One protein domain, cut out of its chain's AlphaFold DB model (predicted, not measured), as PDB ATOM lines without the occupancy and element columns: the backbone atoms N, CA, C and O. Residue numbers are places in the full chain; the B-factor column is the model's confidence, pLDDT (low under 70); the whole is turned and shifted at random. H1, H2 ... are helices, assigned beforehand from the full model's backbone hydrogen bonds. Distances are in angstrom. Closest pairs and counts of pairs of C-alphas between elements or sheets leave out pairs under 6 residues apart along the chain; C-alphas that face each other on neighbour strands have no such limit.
ATOM      1  N   LEU A 415     183.013 165.045 190.336       85.31
ATOM      2  CA  LEU A 415     182.272 164.803 189.107       85.31
ATOM      3  C   LEU A 415     182.898 165.625 187.976       85.31
ATOM      4  O   LEU A 415     182.927 166.853 188.049       85.31
ATOM      5  N   CYS A 416     183.396 164.960 186.936       89.81
ATOM      6  CA  CYS A 416     183.928 165.649 185.764       89.81
ATOM      7  C   CYS A 416     182.812 166.441 185.057       89.81
ATOM      8  O   CYS A 416     181.810 165.837 184.678       89.81
ATOM      9  N   PRO A 417     182.965 167.758 184.818       88.00
ATOM     10  CA  PRO A 417     181.914 168.555 184.189       88.00
ATOM     11  C   PRO A 417     181.709 168.223 182.702       88.00
ATOM     12  O   PRO A 417     180.621 168.460 182.185       88.00
ATOM     13  N   VAL A 418     182.721 167.660 182.029       91.62
ATOM     14  CA  VAL A 418     182.666 167.297 180.601       91.62
ATOM     15  C   VAL A 418     182.036 165.918 180.415       91.62
ATOM     16  O   VAL A 418     181.042 165.786 179.710       91.62
ATOM     17  N   HIS A 419     182.569 164.906 181.100       89.19
ATOM     18  CA  HIS A 419     182.167 163.507 180.910       89.19
ATOM     19  C   HIS A 419     181.139 163.003 181.930       89.19
ATOM     20  O   HIS A 419     180.657 161.883 181.811       89.19
ATOM     21  N   GLN A 420     180.781 163.813 182.936       90.19
ATOM     22  CA  GLN A 420     179.779 163.492 183.971       90.19
ATOM     23  C   GLN A 420     180.073 162.182 184.727       90.19
ATOM     24  O   GLN A 420     179.171 161.466 185.159       90.19
ATOM     25  N   GLN A 421     181.359 161.874 184.915       82.00
ATOM     26  CA  GLN A 421     181.834 160.684 185.622       82.00
ATOM     27  C   GLN A 421     182.525 161.045 186.934       82.00
ATOM     28  O   GLN A 421     183.210 162.067 187.035       82.00
ATOM     29  N   MET A 422     182.366 160.182 187.939       83.75
ATOM     30  CA  MET A 422     183.057 160.315 189.219       83.75
ATOM     31  C   MET A 422     184.524 159.914 189.074       83.75
ATOM     32  O   MET A 422     184.849 158.757 188.821       83.75
ATOM     33  N   VAL A 423     185.416 160.874 189.281       86.75
ATOM     34  CA  VAL A 423     186.861 160.706 189.175       86.75
ATOM     35  C   VAL A 423     187.462 160.622 190.571       86.75
ATOM     36  O   VAL A 423     187.361 161.558 191.364       86.75
ATOM     37  N   GLN A 424     188.119 159.500 190.853       84.56
ATOM     38  CA  GLN A 424     188.832 159.250 192.113       84.56
ATOM     39  C   GLN A 424     190.337 159.557 192.012       84.56
ATOM     40  O   GLN A 424     191.048 159.550 193.013       84.56
ATOM     41  N   GLU A 425     190.824 159.851 190.805       86.44
ATOM     42  CA  GLU A 425     192.213 160.213 190.526       86.44
ATOM     43  C   GLU A 425     192.407 161.740 190.435       86.44
ATOM     44  O   GLU A 425     191.487 162.543 190.641       86.44
ATOM     45  N   LYS A 426     193.640 162.167 190.133       88.06
ATOM     46  CA  LYS A 426     193.963 163.590 189.940       88.06
ATOM     47  C   LYS A 426     193.310 164.180 188.688       88.06
ATOM     48  O   LYS A 426     193.036 165.373 188.660       88.06
ATOM     49  N   VAL A 427     193.076 163.354 187.668       90.38
ATOM     50  CA  VAL A 427     192.588 163.757 186.344       90.38
ATOM     51  C   VAL A 427     191.491 162.814 185.862       90.38
ATOM     52  O   VAL A 427     191.498 161.633 186.198       90.38
ATOM     53  N   CYS A 428     190.538 163.328 185.083       92.69
ATOM     54  CA  CYS A 428     189.543 162.489 184.415       92.69
ATOM     55  C   CYS A 428     190.217 161.678 183.299       92.69
ATOM     56  O   CYS A 428     190.963 162.245 182.497       92.69
ATOM     57  N   TYR A 429     189.948 160.370 183.243       91.12
ATOM     58  CA  TYR A 429     190.499 159.490 182.212       91.12
ATOM     59  C   TYR A 429     190.048 159.905 180.807       91.12
ATOM     60  O   TYR A 429     190.888 160.025 179.922       91.12
ATOM     61  N   GLU A 430     188.761 160.201 180.616       89.56
ATOM     62  CA  GLU A 430     188.216 160.569 179.304       89.56
ATOM     63  C   GLU A 430     188.739 161.935 178.833       89.56
ATOM     64  O   GLU A 430     189.282 162.016 177.737       89.56
ATOM     65  N   CYS A 431     188.779 162.962 179.697       92.31
ATOM     66  CA  CYS A 431     189.453 164.233 179.364       92.31
ATOM     67  C   CYS A 431     190.926 164.029 178.976       92.31
ATOM     68  O   CYS A 431     191.460 164.726 178.114       92.31
ATOM     69  N   ALA A 432     191.613 163.092 179.634       91.69
ATOM     70  CA  ALA A 432     193.004 162.780 179.339       91.69
ATOM     71  C   ALA A 432     193.183 162.006 178.023       91.69
ATOM     72  O   ALA A 432     194.268 162.081 177.443       91.69
ATOM     73  N   VAL A 433     192.181 161.240 177.591       91.19
ATOM     74  CA  VAL A 433     192.150 160.560 176.289       91.19
ATOM     75  C   VAL A 433     191.866 161.578 175.193       91.19
ATOM     76  O   VAL A 433     192.662 161.673 174.262       91.19
ATOM     77  N   ASP A 434     190.833 162.403 175.364       91.00
ATOM     78  CA  ASP A 434     190.435 163.419 174.389       91.00
ATOM     79  C   ASP A 434     191.565 164.426 174.146       91.00
ATOM     80  O   ASP A 434     191.891 164.733 173.006       91.00
ATOM     81  N   LEU A 435     192.278 164.872 175.185       90.19
ATOM     82  CA  LEU A 435     193.439 165.748 174.983       90.19
ATOM     83  C   LEU A 435     194.596 165.077 174.222       90.19
ATOM     84  O   LEU A 435     195.351 165.759 173.534       90.19
ATOM     85  N   LYS A 436     194.770 163.756 174.337       91.38
ATOM     86  CA  LYS A 436     195.877 163.030 173.686       91.38
ATOM     87  C   LYS A 436     195.563 162.592 172.262       91.38
ATOM     88  O   LYS A 436     196.500 162.318 171.511       91.38
ATOM     89  N   ALA A 437     194.289 162.451 171.921       89.81
ATOM     90  CA  ALA A 437     193.866 162.062 170.588       89.81
ATOM     91  C   ALA A 437     194.182 163.190 169.590       89.81
ATOM     92  O   ALA A 437     193.994 164.371 169.876       89.81
ATOM     93  N   ALA A 438     194.756 162.823 168.443       80.94
ATOM     94  CA  ALA A 438     195.249 163.781 167.450       80.94
ATOM     95  C   ALA A 438     194.121 164.410 166.613       80.94
ATOM     96  O   ALA A 438     194.337 165.426 165.962       80.94
ATOM     97  N   ASP A 439     192.945 163.788 166.616       87.62
ATOM     98  CA  ASP A 439     191.742 164.155 165.873       87.62
ATOM     99  C   ASP A 439     190.707 164.918 166.713       87.62
ATOM    100  O   ASP A 439     189.659 165.299 166.192       87.62
ATOM    101  N   THR A 440     190.999 165.183 167.989       90.94
ATOM    102  CA  THR A 440     190.133 165.985 168.859       90.94
ATOM    103  C   THR A 440     190.039 167.421 168.360       90.94
ATOM    104  O   THR A 440     191.047 168.074 168.092       90.94
ATOM    105  N   ASP A 441     188.819 167.943 168.254       90.00
ATOM    106  CA  ASP A 441     188.596 169.327 167.856       90.00
ATOM    107  C   ASP A 441     188.943 170.319 168.987       90.00
ATOM    108  O   ASP A 441     188.889 170.009 170.180       90.00
ATOM    109  N   HIS A 442     189.258 171.560 168.607       89.19
ATOM    110  CA  HIS A 442     189.658 172.620 169.536       89.19
ATOM    111  C   HIS A 442     188.627 172.901 170.648       89.19
ATOM    112  O   HIS A 442     189.014 173.250 171.767       89.19
ATOM    113  N   ALA A 443     187.321 172.767 170.377       90.06
ATOM    114  CA  ALA A 443     186.286 173.057 171.368       90.06
ATOM    115  C   ALA A 443     186.226 171.959 172.439       90.06
ATOM    116  O   ALA A 443     186.203 172.271 173.635       90.06
ATOM    117  N   THR A 444     186.292 170.694 172.020       88.25
ATOM    118  CA  THR A 444     186.365 169.533 172.916       88.25
ATOM    119  C   THR A 444     187.660 169.548 173.732       88.25
ATOM    120  O   THR A 444     187.616 169.423 174.960       88.25
ATOM    121  N   ALA A 445     188.805 169.815 173.095       90.88
ATOM    122  CA  ALA A 445     190.091 169.947 173.781       90.88
ATOM    123  C   ALA A 445     190.086 171.101 174.802       90.88
ATOM    124  O   ALA A 445     190.541 170.930 175.933       90.88
ATOM    125  N   SER A 446     189.497 172.251 174.454       92.00
ATOM    126  CA  SER A 446     189.361 173.395 175.367       92.00
ATOM    127  C   SER A 446     188.496 173.075 176.586       92.00
ATOM    128  O   SER A 446     188.836 173.460 177.704       92.00
ATOM    129  N   ALA A 447     187.371 172.379 176.395       91.44
ATOM    130  CA  ALA A 447     186.491 171.984 177.494       91.44
ATOM    131  C   ALA A 447     187.181 170.981 178.435       91.44
ATOM    132  O   ALA A 447     187.158 171.171 179.655       91.44
ATOM    133  N   CYS A 448     187.853 169.971 177.872       93.25
ATOM    134  CA  CYS A 448     188.616 168.976 178.630       93.25
ATOM    135  C   CYS A 448     189.777 169.607 179.404       93.25
ATOM    136  O   CYS A 448     189.994 169.275 180.571       93.25
ATOM    137  N   TRP A 449     190.500 170.547 178.787       95.19
ATOM    138  CA  TRP A 449     191.594 171.255 179.446       95.19
ATOM    139  C   TRP A 449     191.101 172.100 180.619       95.19
ATOM    140  O   TRP A 449     191.611 171.931 181.720       95.19
ATOM    141  N   ARG A 450     190.060 172.927 180.441       94.44
ATOM    142  CA  ARG A 450     189.512 173.746 181.541       94.44
ATOM    143  C   ARG A 450     189.047 172.894 182.723       94.44
ATOM    144  O   ARG A 450     189.296 173.251 183.872       94.44
ATOM    145  N   ALA A 451     188.393 171.765 182.447       91.56
ATOM    146  CA  ALA A 451     187.935 170.844 183.483       91.56
ATOM    147  C   ALA A 451     189.102 170.219 184.265       91.56
ATOM    148  O   ALA A 451     189.046 170.116 185.491       91.56
ATOM    149  N   LEU A 452     190.167 169.818 183.566       93.38
ATOM    150  CA  LEU A 452     191.370 169.269 184.187       93.38
ATOM    151  C   LEU A 452     192.162 170.324 184.959       93.38
ATOM    152  O   LEU A 452     192.585 170.051 186.078       93.38
ATOM    153  N   ASP A 453     192.346 171.510 184.391       93.12
ATOM    154  CA  ASP A 453     193.144 172.577 184.992       93.12
ATOM    155  C   ASP A 453     192.510 173.082 186.295       93.12
ATOM    156  O   ASP A 453     193.183 173.105 187.331       93.12
ATOM    157  N   SER A 454     191.190 173.313 186.276       92.06
ATOM    158  CA  SER A 454     190.389 173.646 187.464       92.06
ATOM    159  C   SER A 454     190.512 172.574 188.545       92.06
ATOM    160  O   SER A 454     190.735 172.879 189.712       92.06
ATOM    161  N   ARG A 455     190.425 171.294 188.170       90.75
ATOM    162  CA  ARG A 455     190.554 170.185 189.120       90.75
ATOM    163  C   ARG A 455     191.954 170.106 189.734       90.75
ATOM    164  O   ARG A 455     192.100 169.811 190.921       90.75
ATOM    165  N   LEU A 456     192.994 170.319 188.931       91.06
ATOM    166  CA  LEU A 456     194.374 170.331 189.408       91.06
ATOM    167  C   LEU A 456     194.640 171.536 190.320       91.06
ATOM    168  O   LEU A 456     195.456 171.404 191.235       91.06
ATOM    169  N   ASP A 457     193.935 172.655 190.123       91.25
ATOM    170  CA  ASP A 457     193.959 173.800 191.035       91.25
ATOM    171  C   ASP A 457     193.279 173.460 192.356       91.25
ATOM    172  O   ASP A 457     193.892 173.645 193.404       91.25
ATOM    173  N   ASP A 458     192.081 172.880 192.343       85.75
ATOM    174  CA  ASP A 458     191.380 172.484 193.573       85.75
ATOM    175  C   ASP A 458     192.220 171.513 194.419       85.75
ATOM    176  O   ASP A 458     192.370 171.667 195.634       85.75
ATOM    177  N   LEU A 459     192.839 170.527 193.764       86.75
ATOM    178  CA  LEU A 459     193.738 169.577 194.413       86.75
ATOM    179  C   LEU A 459     195.020 170.246 194.926       86.75
ATOM    180  O   LEU A 459     195.512 169.872 195.992       86.75
ATOM    181  N   HIS A 460     195.547 171.241 194.208       87.06
ATOM    182  CA  HIS A 460     196.698 172.020 194.660       87.06
ATOM    183  C   HIS A 460     196.377 172.814 195.932       87.06
ATOM    184  O   HIS A 460     197.134 172.737 196.901       87.06
ATOM    185  N   HIS A 461     195.225 173.493 195.968       81.44
ATOM    186  CA  HIS A 461     194.738 174.211 197.150       81.44
ATOM    187  C   HIS A 461     194.480 173.266 198.335       81.44
ATOM    188  O   HIS A 461     194.706 173.640 199.484       81.44
ATOM    189  N   ALA A 462     194.096 172.012 198.069       77.38
ATOM    190  CA  ALA A 462     193.951 170.957 199.077       77.38
ATOM    191  C   ALA A 462     195.285 170.299 199.521       77.38
ATOM    192  O   ALA A 462     195.278 169.349 200.311       77.38
ATOM    193  N   GLY A 463     196.435 170.776 199.025       79.25
ATOM    194  CA  GLY A 463     197.770 170.300 199.406       79.25
ATOM    195  C   GLY A 463     198.274 169.069 198.638       79.25
ATOM    196  O   GLY A 463     199.268 168.459 199.038       79.25
ATOM    197  N   VAL A 464     197.625 168.680 197.537       81.44
ATOM    198  CA  VAL A 464     198.057 167.573 196.667       81.44
ATOM    199  C   VAL A 464     199.083 168.075 195.643       81.44
ATOM    200  O   VAL A 464     198.932 169.128 195.028       81.44
ATOM    201  N   LYS A 465     200.149 167.298 195.404       85.94
ATOM    202  CA  LYS A 465     201.143 167.604 194.360       85.94
ATOM    203  C   LYS A 465     200.551 167.362 192.964       85.94
ATOM    204  O   LYS A 465     200.357 166.206 192.593       85.94
ATOM    205  N   THR A 466     200.321 168.425 192.190       89.81
ATOM    206  CA  THR A 466     199.677 168.385 190.854       89.81
ATOM    207  C   THR A 466     200.550 168.909 189.703       89.81
ATOM    208  O   THR A 466     200.146 168.857 188.543       89.81
ATOM    209  N   ALA A 467     201.764 169.393 189.997       81.38
ATOM    210  CA  ALA A 467     202.633 170.053 189.017       81.38
ATOM    211  C   ALA A 467     203.028 169.155 187.827       81.38
ATOM    212  O   ALA A 467     203.093 169.628 186.694       81.38
ATOM    213  N   ALA A 468     203.265 167.860 188.063       79.12
ATOM    214  CA  ALA A 468     203.638 166.918 187.006       79.12
ATOM    215  C   ALA A 468     202.476 166.663 186.033       79.12
ATOM    216  O   ALA A 468     202.673 166.606 184.821       79.12
ATOM    217  N   GLU A 469     201.258 166.532 186.562       86.06
ATOM    218  CA  GLU A 469     200.048 166.364 185.767       86.06
ATOM    219  C   GLU A 469     199.722 167.634 184.976       86.06
ATOM    220  O   GLU A 469     199.424 167.529 183.787       86.06
ATOM    221  N   ARG A 470     199.868 168.820 185.587       89.62
ATOM    222  CA  ARG A 470     199.633 170.103 184.909       89.62
ATOM    223  C   ARG A 470     200.530 170.251 183.684       89.62
ATOM    224  O   ARG A 470     200.017 170.351 182.579       89.62
ATOM    225  N   VAL A 471     201.850 170.109 183.846       83.81
ATOM    226  CA  VAL A 471     202.809 170.181 182.723       83.81
ATOM    227  C   VAL A 471     202.476 169.170 181.623       83.81
ATOM    228  O   VAL A 471     202.522 169.500 180.436       83.81
ATOM    229  N   ARG A 472     202.113 167.937 182.002       83.88
ATOM    230  CA  ARG A 472     201.793 166.874 181.044       83.88
ATOM    231  C   ARG A 472     200.593 167.225 180.166       83.88
ATOM    232  O   ARG A 472     200.640 166.940 178.974       83.88
ATOM    233  N   PHE A 473     199.533 167.794 180.735       88.75
ATOM    234  CA  PHE A 473     198.297 168.083 180.002       88.75
ATOM    235  C   PHE A 473     198.286 169.465 179.337       88.75
ATOM    236  O   PHE A 473     197.685 169.586 178.273       88.75
ATOM    237  N   THR A 474     199.047 170.443 179.844       88.25
ATOM    238  CA  THR A 474     199.275 171.726 179.152       88.25
ATOM    239  C   THR A 474     199.893 171.509 177.770       88.25
ATOM    240  O   THR A 474     199.473 172.128 176.799       88.25
ATOM    241  N   HIS A 475     200.845 170.579 177.638       83.56
ATOM    242  CA  HIS A 475     201.437 170.253 176.337       83.56
ATOM    243  C   HIS A 475     200.394 169.774 175.312       83.56
ATOM    244  O   HIS A 475     200.421 170.204 174.162       83.56
ATOM    245  N   PHE A 476     199.461 168.915 175.733       87.19
ATOM    246  CA  PHE A 476     198.399 168.407 174.864       87.19
ATOM    247  C   PHE A 476     197.362 169.483 174.519       87.19
ATOM    248  O   PHE A 476     196.915 169.549 173.380       87.19
ATOM    249  N   ALA A 477     197.037 170.369 175.462       86.94
ATOM    250  CA  ALA A 477     196.165 171.514 175.216       86.94
ATOM    251  C   ALA A 477     196.749 172.456 174.138       86.94
ATOM    252  O   ALA A 477     196.047 172.824 173.195       86.94
ATOM    253  N   ILE A 478     198.056 172.743 174.203       86.38
ATOM    254  CA  ILE A 478     198.758 173.596 173.228       86.38
ATOM    255  C   ILE A 478     198.736 172.994 171.813       86.38
ATOM    256  O   ILE A 478     198.574 173.735 170.845       86.38
ATOM    257  N   ILE A 479     198.867 171.667 171.668       84.56
ATOM    258  CA  ILE A 479     198.786 170.990 170.355       84.56
ATOM    259  C   ILE A 479     197.444 171.277 169.670       84.56
ATOM    260  O   ILE A 479     197.400 171.473 168.456       84.56
ATOM    261  N   HIS A 480     196.373 171.372 170.455       84.62
ATOM    262  CA  HIS A 480     195.022 171.682 169.987       84.62
ATOM    263  C   HIS A 480     194.728 173.189 169.913       84.62
ATOM    264  O   HIS A 480     193.579 173.587 169.724       84.62
ATOM    265  N   GLY A 481     195.740 174.049 170.073       83.25
ATOM    266  CA  GLY A 481     195.607 175.510 170.024       83.25
ATOM    267  C   GLY A 481     194.916 176.125 171.245       83.25
ATOM    268  O   GLY A 481     194.413 177.243 171.155       83.25
TER     269      GLY A 481
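This is residues 415 to 481 of the 483 residues of an uncharacterized protein of Rothia sp. HMSC075F09 (UniProt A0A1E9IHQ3). A looped stretch, residues 415 to 428, leads into the short helix H1, which packs slantwise on a hairpin of two longer helices, H2 and H3. The 67 printed residues hold three named helices, H1, H2, H3 in order, and no named strand: all helix. The whole is compact, radius of gyration of the C-alphas 11.2 A, spanning 34 by 24 by 14 A.

H1, residues 429 to 436, touches H2, residues 442 to 461, with 444 to 452 of H2 alone; the closest C-alphas, Cys 431 and Cys 448, are 4.9 A apart, at a steep tilt of 54 degrees, opposite ways. H3, residues 467 to 479, touches H1 with 473 to 477 alone, closest C-alphas Leu 435 and Phe 476, 5.6 A, at a steep tilt of 48 degrees, the same way. H2 and H3 form a helical hairpin and touch at a shallow tilt of 14 degrees, opposite ways, closest C-alphas Trp 449 and Ala 477, 6.2 A. Each O i to N i+4 pair is within hydrogen-bond range in H2, 3 of 4 in H1, 8 of 9 in H3.

H1 begins at C-alpha 429 (190.499, 159.490, 182.212). H2 measures 28.1 A; H3, 19.1 A, ends at C-alpha 479 (198.786, 170.990, 170.355).

The printed part has no cut, both links are tight, and no printed residue is under 70 in pLDDT.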